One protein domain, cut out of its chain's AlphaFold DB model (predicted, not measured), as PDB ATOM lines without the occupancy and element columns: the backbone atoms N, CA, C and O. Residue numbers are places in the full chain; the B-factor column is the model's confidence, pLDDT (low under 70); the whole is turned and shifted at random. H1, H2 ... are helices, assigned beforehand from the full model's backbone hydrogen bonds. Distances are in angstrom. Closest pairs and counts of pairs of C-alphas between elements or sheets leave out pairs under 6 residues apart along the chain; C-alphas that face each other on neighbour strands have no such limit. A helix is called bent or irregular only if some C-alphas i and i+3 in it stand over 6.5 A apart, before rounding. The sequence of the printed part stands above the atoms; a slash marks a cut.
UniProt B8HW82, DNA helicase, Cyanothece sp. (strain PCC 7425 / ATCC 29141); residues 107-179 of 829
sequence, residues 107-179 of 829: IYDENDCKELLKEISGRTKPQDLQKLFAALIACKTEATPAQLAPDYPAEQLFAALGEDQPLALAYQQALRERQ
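What this domain is: This is residues 107 to 179 of the 829 residues of the protein "DNA helicase" of Cyanothece sp. (strain PCC 7425 / ATCC 29141) (UniProt B8HW82). Three helices, H4, H2 and H1, pack together crosswise, each about perpendicular to the other two. H4 has a kink near residue 166, the short helix H3 leads into it, and the loop of residues 142 to 153 makes one end of the longest axis. The printed part has 73 residues with four named helices, H1, H2, H3 and H4 along the chain, and no named strand: all helix. It is compact, with a radius of gyration of the C-alphas of 12.0 A and spans of 35 by 26 by 18 A.

Where its parts are: H4, residues 159 to 177, is 21.8 A long and ends with C-alpha 177 at (35.583, -24.246, 44.617). It is irregular: C-alphas 160 and 163 are 9.2 A apart. H2, residues 126 to 141, is 22.4 A long. H1, residues 110 to 121, is 15.9 A long and begins with C-alpha 110 at (25.215, -14.525, 55.826). H3, residues 154 to 157, is 5.0 A long.

How they stand to each other: H4, the hub, has a kink of 88 degrees near residue 166. Its residues 160 to 168 touch residues 132 to 139 of H2, about perpendicular at 85 degrees; the closest C-alphas, of Leu 136 and Ala 168, are 6.7 A apart. Its residues 167 to 171 touch residues 116 to 121 of H1, only just about perpendicular at 72 degrees, with the closest C-alphas, of Ser 121 and Leu 167, 6.5 A apart. Residues 113 to 118 of H1 touch residues 129 to 133 of H2, about perpendicular at 75 degrees; the closest C-alphas, of Lys 114 and Leu 129, are 6.2 A apart. H3 only just touches H4, at its residues 165 to 169, with 3 pairs of C-alphas within 8 A; the closest, of Ala 154 and Leu 169, are 6.9 A apart. H1 and H3 are apart. Each O i to N i+4 pair is within hydrogen-bond range in H1 and H2, and 10 of 15 are in H4; H3 is too short for such a pair.

The domain as a whole: The C-alphas farthest apart, of Thr 124 and Ala 146, are 35.1 A apart. The printed part has no cut. The link from H2 to H3 is long. Residues 177 and 179 have pLDDT under 70.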
ATOM      1  N   ILE A 107      24.099 -24.156  50.209       75.88
ATOM      2  CA  ILE A 107      23.645 -22.761  50.308       75.88
ATOM      3  C   ILE A 107      24.310 -22.141  51.533       75.88
ATOM      4  O   ILE A 107      24.091 -22.627  52.643       75.88
ATOM      5  N   TYR A 108      25.119 -21.105  51.326       78.75
ATOM      6  CA  TYR A 108      25.785 -20.371  52.403       78.75
ATOM      7  C   TYR A 108      24.868 -19.278  52.945       78.75
ATOM      8  O   TYR A 108      24.255 -18.527  52.181       78.75
ATOM      9  N   ASP A 109      24.775 -19.195  54.273       73.19
ATOM     10  CA  ASP A 109      24.098 -18.088  54.936       73.19
ATOM     11  C   ASP A 109      25.021 -16.875  55.134       73.19
ATOM     12  O   ASP A 109      26.215 -16.908  54.844       73.19
ATOM     13  N   GLU A 110      24.464 -15.767  55.626       79.38
ATOM     14  CA  GLU A 110      25.215 -14.525  55.826       79.38
ATOM     15  C   GLU A 110      26.433 -14.692  56.757       79.38
ATOM     16  O   GLU A 110      27.452 -14.028  56.555       79.38
ATOM     17  N   ASN A 111      26.368 -15.569  57.761       72.94
ATOM     18  CA  ASN A 111      27.498 -15.804  58.659       72.94
ATOM     19  C   ASN A 111      28.578 -16.640  57.974       72.94
ATOM     20  O   ASN A 111      29.757 -16.307  58.092       72.94
ATOM     21  N   ASP A 112      28.185 -17.672  57.225       75.19
ATOM     22  CA  ASP A 112      29.118 -18.471  56.425       75.19
ATOM     23  C   ASP A 112      29.853 -17.581  55.404       75.19
ATOM     24  O   ASP A 112      31.079 -17.653  55.270       75.19
ATOM     25  N   CYS A 113      29.130 -16.667  54.747       84.00
ATOM     26  CA  CYS A 113      29.695 -15.684  53.821       84.00
ATOM     27  C   CYS A 113      30.653 -14.702  54.512       84.00
ATOM     28  O   CYS A 113      31.716 -14.400  53.972       84.00
ATOM     29  N   LYS A 114      30.317 -14.203  55.709       83.69
ATOM     30  CA  LYS A 114      31.191 -13.288  56.465       83.69
ATOM     31  C   LYS A 114      32.468 -13.960  56.950       83.69
ATOM     32  O   LYS A 114      33.526 -13.339  56.872       83.69
ATOM     33  N   GLU A 115      32.395 -15.202  57.423       78.06
ATOM     34  CA  GLU A 115      33.594 -15.959  57.799       78.06
ATOM     35  C   GLU A 115      34.465 -16.259  56.572       78.06
ATOM     36  O   GLU A 115      35.685 -16.123  56.646       78.06
ATOM     37  N   LEU A 116      33.862 -16.546  55.412       78.69
ATOM     38  CA  LEU A 116      34.599 -16.668  54.152       78.69
ATOM     39  C   LEU A 116      35.283 -15.351  53.750       78.69
ATOM     40  O   LEU A 116      36.462 -15.337  53.405       78.69
ATOM     41  N   LEU A 117      34.579 -14.220  53.833       87.31
ATOM     42  CA  LEU A 117      35.163 -12.906  53.544       87.31
ATOM     43  C   LEU A 117      36.290 -12.551  54.513       87.31
ATOM     44  O   LEU A 117      37.280 -11.953  54.101       87.31
ATOM     45  N   LYS A 118      36.172 -12.924  55.787       82.56
ATOM     46  CA  LYS A 118      37.226 -12.759  56.794       82.56
ATOM     47  C   LYS A 118      38.457 -13.606  56.468       82.56
ATOM     48  O   LYS A 118      39.565 -13.082  56.544       82.56
ATOM     49  N   GLU A 119      38.264 -14.860  56.046       80.12
ATOM     50  CA  GLU A 119      39.328 -15.765  55.574       80.12
ATOM     51  C   GLU A 119      40.084 -15.166  54.375       80.12
ATOM     52  O   GLU A 119      41.311 -15.175  54.360       80.12
ATOM     53  N   ILE A 120      39.367 -14.589  53.403       80.88
ATOM     54  CA  ILE A 120      39.952 -14.082  52.148       80.88
ATOM     55  C   ILE A 120      40.563 -12.684  52.302       80.88
ATOM     56  O   ILE A 120      41.618 -12.397  51.743       80.88
ATOM     57  N   SER A 121      39.897 -11.787  53.032       84.25
ATOM     58  CA  SER A 121      40.303 -10.376  53.126       84.25
ATOM     59  C   SER A 121      41.254 -10.075  54.284       84.25
ATOM     60  O   SER A 121      41.841  -8.994  54.321       84.25
ATOM     61  N   GLY A 122      41.349 -10.963  55.280       77.25
ATOM     62  CA  GLY A 122      42.047 -10.699  56.543       77.25
ATOM     63  C   GLY A 122      41.390  -9.613  57.413       77.25
ATOM     64  O   GLY A 122      41.919  -9.266  58.471       77.25
ATOM     65  N   ARG A 123      40.240  -9.057  57.002       83.50
ATOM     66  CA  ARG A 123      39.501  -8.046  57.770       83.50
ATOM     67  C   ARG A 123      38.808  -8.713  58.955       83.50
ATOM     68  O   ARG A 123      38.015  -9.629  58.783       83.50
ATOM     69  N   THR A 124      39.056  -8.213  60.165       76.00
ATOM     70  CA  THR A 124      38.465  -8.763  61.402       76.00
ATOM     71  C   THR A 124      37.328  -7.918  61.970       76.00
ATOM     72  O   THR A 124      36.590  -8.382  62.835       76.00
ATOM     73  N   LYS A 125      37.157  -6.676  61.497       81.75
ATOM     74  CA  LYS A 125      36.110  -5.773  61.982       81.75
ATOM     75  C   LYS A 125      34.747  -6.158  61.384       81.75
ATOM     76  O   LYS A 125      34.591  -6.075  60.164       81.75
ATOM     77  N   PRO A 126      33.726  -6.471  62.206       76.62
ATOM     78  CA  PRO A 126      32.417  -6.904  61.708       76.62
ATOM     79  C   PRO A 126      31.726  -5.895  60.781       76.62
ATOM     80  O   PRO A 126      31.071  -6.280  59.820       76.62
ATOM     81  N   GLN A 127      31.893  -4.594  61.043       81.50
ATOM     82  CA  GLN A 127      31.278  -3.532  60.238       81.50
ATOM     83  C   GLN A 127      31.849  -3.463  58.818       81.50
ATOM     84  O   GLN A 127      31.109  -3.186  57.877       81.50
ATOM     85  N   ASP A 128      33.146  -3.730  58.657       85.31
ATOM     86  CA  ASP A 128      33.804  -3.694  57.349       85.31
ATOM     87  C   ASP A 128      33.397  -4.916  56.515       85.31
ATOM     88  O   ASP A 128      33.095  -4.783  55.330       85.31
ATOM     89  N   LEU A 129      33.292  -6.089  57.155       85.81
ATOM     90  CA  LEU A 129      32.767  -7.310  56.533       85.81
ATOM     91  C   LEU A 129      31.303  -7.145  56.108       85.81
ATOM     92  O   LEU A 129      30.949  -7.523  54.997       85.81
ATOM     93  N   GLN A 130      30.465  -6.532  56.954       86.50
ATOM     94  CA  GLN A 130      29.063  -6.262  56.622       86.50
ATOM     95  C   GLN A 130      28.931  -5.371  55.384       86.50
ATOM     96  O   GLN A 130      28.113  -5.654  54.513       86.50
ATOM     97  N   LYS A 131      29.717  -4.291  55.312       88.00
ATOM     98  CA  LYS A 131      29.680  -3.354  54.182       88.00
ATOM     99  C   LYS A 131      30.111  -4.022  52.882       88.00
ATOM    100  O   LYS A 131      29.425  -3.865  51.878       88.00
ATOM    101  N   LEU A 132      31.207  -4.783  52.918       89.56
ATOM    102  CA  LEU A 132      31.692  -5.521  51.753       89.56
ATOM    103  C   LEU A 132      30.660  -6.551  51.282       89.56
ATOM    104  O   LEU A 132      30.334  -6.597  50.101       89.56
ATOM    105  N   PHE A 133      30.093  -7.328  52.209       91.19
ATOM    106  CA  PHE A 133      29.057  -8.310  51.894       91.19
ATOM    107  C   PHE A 133      27.812  -7.668  51.264       91.19
ATOM    108  O   PHE A 133      27.323  -8.148  50.246       91.19
ATOM    109  N   ALA A 134      27.337  -6.548  51.815       89.56
ATOM    110  CA  ALA A 134      26.200  -5.819  51.256       89.56
ATOM    111  C   ALA A 134      26.480  -5.305  49.831       89.56
ATOM    112  O   ALA A 134      25.622  -5.419  48.960       89.56
ATOM    113  N   ALA A 135      27.688  -4.793  49.574       91.38
ATOM    114  CA  ALA A 135      28.081  -4.321  48.248       91.38
ATOM    115  C   ALA A 135      28.181  -5.468  47.222       91.38
ATOM    116  O   ALA A 135      27.761  -5.307  46.078       91.38
ATOM    117  N   LEU A 136      28.665  -6.646  47.637       93.19
ATOM    118  CA  LEU A 136      28.690  -7.855  46.803       93.19
ATOM    119  C   LEU A 136      27.285  -8.309  46.403       93.19
ATOM    120  O   LEU A 136      27.057  -8.631  45.237       93.19
ATOM    121  N   ILE A 137      26.351  -8.325  47.362       91.50
ATOM    122  CA  ILE A 137      24.946  -8.655  47.096       91.50
ATOM    123  C   ILE A 137      24.371  -7.684  46.067       91.50
ATOM    124  O   ILE A 137      23.796  -8.146  45.085       91.50
ATOM    125  N   ALA A 138      24.583  -6.376  46.250       91.38
ATOM    126  CA  ALA A 138      24.069  -5.349  45.346       91.38
ATOM    127  C   ALA A 138      24.526  -5.570  43.893       91.38
ATOM    128  O   ALA A 138      23.698  -5.571  42.986       91.38
ATOM    129  N   CYS A 139      25.812  -5.877  43.660       94.44
ATOM    130  CA  CYS A 139      26.312  -6.194  42.314       94.44
ATOM    131  C   CYS A 139      25.552  -7.354  41.647       94.44
ATOM    132  O   CYS A 139      25.290  -7.313  40.445       94.44
ATOM    133  N   LYS A 140      25.192  -8.390  42.414       94.44
ATOM    134  CA  LYS A 140      24.459  -9.562  41.909       94.44
ATOM    135  C   LYS A 140      22.975  -9.249  41.697       94.44
ATOM    136  O   LYS A 140      22.401  -9.604  40.669       94.44
ATOM    137  N   THR A 141      22.324  -8.587  42.650       91.31
ATOM    138  CA  THR A 141      20.879  -8.321  42.588       91.31
ATOM    139  C   THR A 141      20.526  -7.254  41.555       91.31
ATOM    140  O   THR A 141      19.491  -7.369  40.900       91.31
ATOM    141  N   GLU A 142      21.393  -6.267  41.343       91.81
ATOM    142  CA  GLU A 142      21.200  -5.176  40.376       91.81
ATOM    143  C   GLU A 142      21.707  -5.514  38.964       91.81
ATOM    144  O   GLU A 142      21.588  -4.697  38.049       91.81
ATOM    145  N   ALA A 143      22.241  -6.724  38.757       94.31
ATOM    146  CA  ALA A 143      22.747  -7.158  37.461       94.31
ATOM    147  C   ALA A 143      21.688  -7.008  36.353       94.31
ATOM    148  O   ALA A 143      20.555  -7.495  36.458       94.31
ATOM    149  N   THR A 144      22.077  -6.336  35.272       94.38
ATOM    150  CA  THR A 144      21.269  -6.154  34.061       94.38
ATOM    151  C   THR A 144      21.172  -7.451  33.251       94.38
ATOM    152  O   THR A 144      22.030  -8.323  33.389       94.38
ATOM    153  N   PRO A 145      20.206  -7.587  32.322       92.88
ATOM    154  CA  PRO A 145      20.093  -8.795  31.504       92.88
ATOM    155  C   PRO A 145      21.364  -9.186  30.731       92.88
ATOM    156  O   PRO A 145      21.647 -10.373  30.575       92.88
ATOM    157  N   ALA A 146      22.160  -8.205  30.293       92.75
ATOM    158  CA  ALA A 146      23.457  -8.456  29.663       92.75
ATOM    159  C   ALA A 146      24.493  -9.018  30.654       92.75
ATOM    160  O   ALA A 146      25.255  -9.910  30.301       92.75
ATOM    161  N   GLN A 147      24.491  -8.535  31.898       94.69
ATOM    162  CA  GLN A 147      25.387  -8.993  32.968       94.69
ATOM    163  C   GLN A 147      25.012 -10.372  33.526       94.69
ATOM    164  O   GLN A 147      25.831 -11.014  34.174       94.69
ATOM    165  N   LEU A 148      23.786 -10.835  33.273       93.12
ATOM    166  CA  LEU A 148      23.330 -12.181  33.624       93.12
ATOM    167  C   LEU A 148      23.818 -13.258  32.642       93.12
ATOM    168  O   LEU A 148      23.502 -14.431  32.846       93.12
ATOM    169  N   ALA A 149      24.504 -12.895  31.554       89.56
ATOM    170  CA  ALA A 149      24.956 -13.873  30.569       89.56
ATOM    171  C   ALA A 149      25.952 -14.869  31.202       89.56
ATOM    172  O   ALA A 149      26.819 -14.442  31.968       89.56
ATOM    173  N   PRO A 150      25.856 -16.181  30.908       83.31
ATOM    174  CA  PRO A 150      26.744 -17.193  31.494       83.31
ATOM    175  C   PRO A 150      28.241 -16.943  31.247       83.31
ATOM    176  O   PRO A 150      29.079 -17.362  32.042       83.31
ATOM    177  N   ASP A 151      28.572 -16.268  30.149       83.44
ATOM    178  CA  ASP A 151      29.919 -15.895  29.717       83.44
ATOM    179  C   ASP A 151      30.301 -14.448  30.079       83.44
ATOM    180  O   ASP A 151      31.365 -13.969  29.678       83.44
ATOM    181  N   TYR A 152      29.466 -13.739  30.850       88.31
ATOM    182  CA  TYR A 152      29.764 -12.375  31.271       88.31
ATOM    183  C   TYR A 152      30.985 -12.343  32.214       88.31
ATOM    184  O   TYR A 152      31.004 -13.065  33.216       88.31
ATOM    185  N   PRO A 153      32.005 -11.499  31.952       89.12
ATOM    186  CA  PRO A 153      33.201 -11.452  32.789       89.12
ATOM    187  C   PRO A 153      32.891 -10.991  34.218       89.12
ATOM    188  O   PRO A 153      32.390  -9.880  34.431       89.12
ATOM    189  N   ALA A 154      33.245 -11.811  35.210       88.75
ATOM    190  CA  ALA A 154      33.027 -11.500  36.624       88.75
ATOM    191  C   ALA A 154      33.746 -10.205  37.045       88.75
ATOM    192  O   ALA A 154      33.242  -9.451  37.878       88.75
ATOM    193  N   GLU A 155      34.886  -9.891  36.427       91.31
ATOM    194  CA  GLU A 155      35.622  -8.643  36.639       91.31
ATOM    195  C   GLU A 155      34.739  -7.432  36.332       91.31
ATOM    196  O   GLU A 155      34.718  -6.468  37.094       91.31
ATOM    197  N   GLN A 156      33.968  -7.483  35.244       92.12
ATOM    198  CA  GLN A 156      33.087  -6.378  34.868       92.12
ATOM    199  C   GLN A 156      31.866  -6.286  35.784       92.12
ATOM    200  O   GLN A 156      31.424  -5.179  36.085       92.12
ATOM    201  N   LEU A 157      31.360  -7.422  36.278       93.56
ATOM    202  CA  LEU A 157      30.233  -7.455  37.216       93.56
ATOM    203  C   LEU A 157      30.582  -6.737  38.526       93.56
ATOM    204  O   LEU A 157      29.789  -5.955  39.043       93.56
ATOM    205  N   PHE A 158      31.796  -6.962  39.029       96.12
ATOM    206  CA  PHE A 158      32.268  -6.404  40.297       96.12
ATOM    207  C   PHE A 158      33.068  -5.102  40.150       96.12
ATOM    208  O   PHE A 158      33.610  -4.601  41.133       96.12
ATOM    209  N   ALA A 159      33.138  -4.517  38.949       92.62
ATOM    210  CA  ALA A 159      33.935  -3.314  38.685       92.62
ATOM    211  C   ALA A 159      33.538  -2.109  39.559       92.62
ATOM    212  O   ALA A 159      34.392  -1.305  39.931       92.62
ATOM    213  N   ALA A 160      32.260  -2.007  39.939       91.62
ATOM    214  CA  ALA A 160      31.749  -0.938  40.799       91.62
ATOM    215  C   ALA A 160      32.342  -0.946  42.224       91.62
ATOM    216  O   ALA A 160      32.257   0.064  42.922       91.62
ATOM    217  N   LEU A 161      32.967  -2.050  42.651       92.12
ATOM    218  CA  LEU A 161      33.566  -2.190  43.983       92.12
ATOM    219  C   LEU A 161      34.950  -1.534  44.108       92.12
ATOM    220  O   LEU A 161      35.484  -1.449  45.214       92.12
ATOM    221  N   GLY A 162      35.540  -1.052  43.008       93.19
ATOM    222  CA  GLY A 162      36.825  -0.349  43.029       93.19
ATOM    223  C   GLY A 162      37.943  -1.199  43.643       93.19
ATOM    224  O   GLY A 162      38.239  -2.285  43.153       93.19
ATOM    225  N   GLU A 163      38.555  -0.717  44.728       91.31
ATOM    226  CA  GLU A 163      39.650  -1.418  45.422       91.31
ATOM    227  C   GLU A 163      39.242  -2.794  45.982       91.31
ATOM    228  O   GLU A 163      40.096  -3.667  46.132       91.31
ATOM    229  N   ASP A 164      37.947  -3.018  46.232       92.75
ATOM    230  CA  ASP A 164      37.420  -4.285  46.749       92.75
ATOM    231  C   ASP A 164      37.070  -5.301  45.638       92.75
ATOM    232  O   ASP A 164      36.726  -6.447  45.936       92.75
ATOM    233  N   GLN A 165      37.215  -4.943  44.353       95.19
ATOM    234  CA  GLN A 165      36.941  -5.841  43.219       95.19
ATOM    235  C   GLN A 165      37.764  -7.150  43.259       95.19
ATOM    236  O   GLN A 165      37.171  -8.214  43.078       95.19
ATOM    237  N   PRO A 166      39.088  -7.156  43.530       92.50
ATOM    238  CA  PRO A 166      39.843  -8.411  43.606       92.50
ATOM    239  C   PRO A 166      39.350  -9.341  44.722       92.50
ATOM    240  O   PRO A 166      39.345 -10.560  44.553       92.50
ATOM    241  N   LEU A 167      38.891  -8.776  45.846       92.25
ATOM    242  CA  LEU A 167      38.306  -9.547  46.947       92.25
ATOM    243  C   LEU A 167      36.963 -10.164  46.546       92.25
ATOM    244  O   LEU A 167      36.692 -11.302  46.916       92.25
ATOM    245  N   ALA A 168      36.151  -9.449  45.765       94.00
ATOM    246  CA  ALA A 168      34.895  -9.961  45.220       94.00
ATOM    247  C   ALA A 168      35.102 -11.174  44.305       94.00
ATOM    248  O   ALA A 168      34.411 -12.185  44.435       94.00
ATOM    249  N   LEU A 169      36.098 -11.090  43.419       91.75
ATOM    250  CA  LEU A 169      36.470 -12.186  42.524       91.75
ATOM    251  C   LEU A 169      36.971 -13.398  43.308       91.75
ATOM    252  O   LEU A 169      36.515 -14.515  43.069       91.75
ATOM    253  N   ALA A 170      37.851 -13.176  44.287       84.38
ATOM    254  CA  ALA A 170      38.341 -14.234  45.165       84.38
ATOM    255  C   ALA A 170      37.205 -14.883  45.977       84.38
ATOM    256  O   ALA A 170      37.172 -16.102  46.122       84.38
ATOM    257  N   TYR A 171      36.247 -14.089  46.461       92.94
ATOM    258  CA  TYR A 171      35.056 -14.579  47.154       92.94
ATOM    259  C   TYR A 171      34.194 -15.475  46.257       92.94
ATOM    260  O   TYR A 171      33.878 -16.600  46.650       92.94
ATOM    261  N   GLN A 172      33.864 -15.029  45.040       90.94
ATOM    262  CA  GLN A 172      33.045 -15.823  44.119       90.94
ATOM    263  C   GLN A 172      33.762 -17.108  43.681       90.94
ATOM    264  O   GLN A 172      33.142 -18.168  43.582       90.94
ATOM    265  N   GLN A 173      35.077 -17.034  43.472       81.00
ATOM    266  CA  GLN A 173      35.906 -18.196  43.165       81.00
ATOM    267  C   GLN A 173      35.909 -19.205  44.323       81.00
ATOM    268  O   GLN A 173      35.705 -20.398  44.100       81.00
ATOM    269  N   ALA A 174      36.057 -18.739  45.564       73.00
ATOM    270  CA  ALA A 174      36.054 -19.607  46.738       73.00
ATOM    271  C   ALA A 174      34.696 -20.291  46.971       73.00
ATOM    272  O   ALA A 174      34.663 -21.453  47.376       73.00
ATOM    273  N   LEU A 175      33.575 -19.609  46.700       79.25
ATOM    274  CA  LEU A 175      32.247 -20.236  46.701       79.25
ATOM    275  C   LEU A 175      32.176 -21.371  45.669       79.25
ATOM    276  O   LEU A 175      31.789 -22.493  46.005       79.25
ATOM    277  N   ARG A 176      32.635 -21.114  44.439       77.88
ATOM    278  CA  ARG A 176      32.641 -22.098  43.349       77.88
ATOM    279  C   ARG A 176      33.480 -23.335  43.675       77.88
ATOM    280  O   ARG A 176      33.009 -24.452  43.477       77.88
ATOM    281  N   GLU A 177      34.687 -23.151  44.204       68.19
ATOM    282  CA  GLU A 177      35.583 -24.246  44.617       68.19
ATOM    283  C   GLU A 177      34.970 -25.122  45.715       68.19
ATOM    284  O   GLU A 177      35.206 -26.328  45.760       68.19
ATOM    285  N   ARG A 178      34.134 -24.531  46.573       70.62
ATOM    286  CA  ARG A 178      33.407 -25.230  47.643       70.62
ATOM    287  C   ARG A 178      32.066 -25.809  47.189       70.62
ATOM    288  O   ARG A 178      31.324 -26.307  48.033       70.62
ATOM    289  N   GLN A 179      31.744 -25.719  45.894       68.06
ATOM    290  CA  GLN A 179      30.435 -26.077  45.333       68.06
ATOM    291  C   GLN A 179      29.288 -25.433  46.128       68.06
ATOM    292  O   GLN A 179      28.266 -26.055  46.425       68.06
TER     293      GLN A 179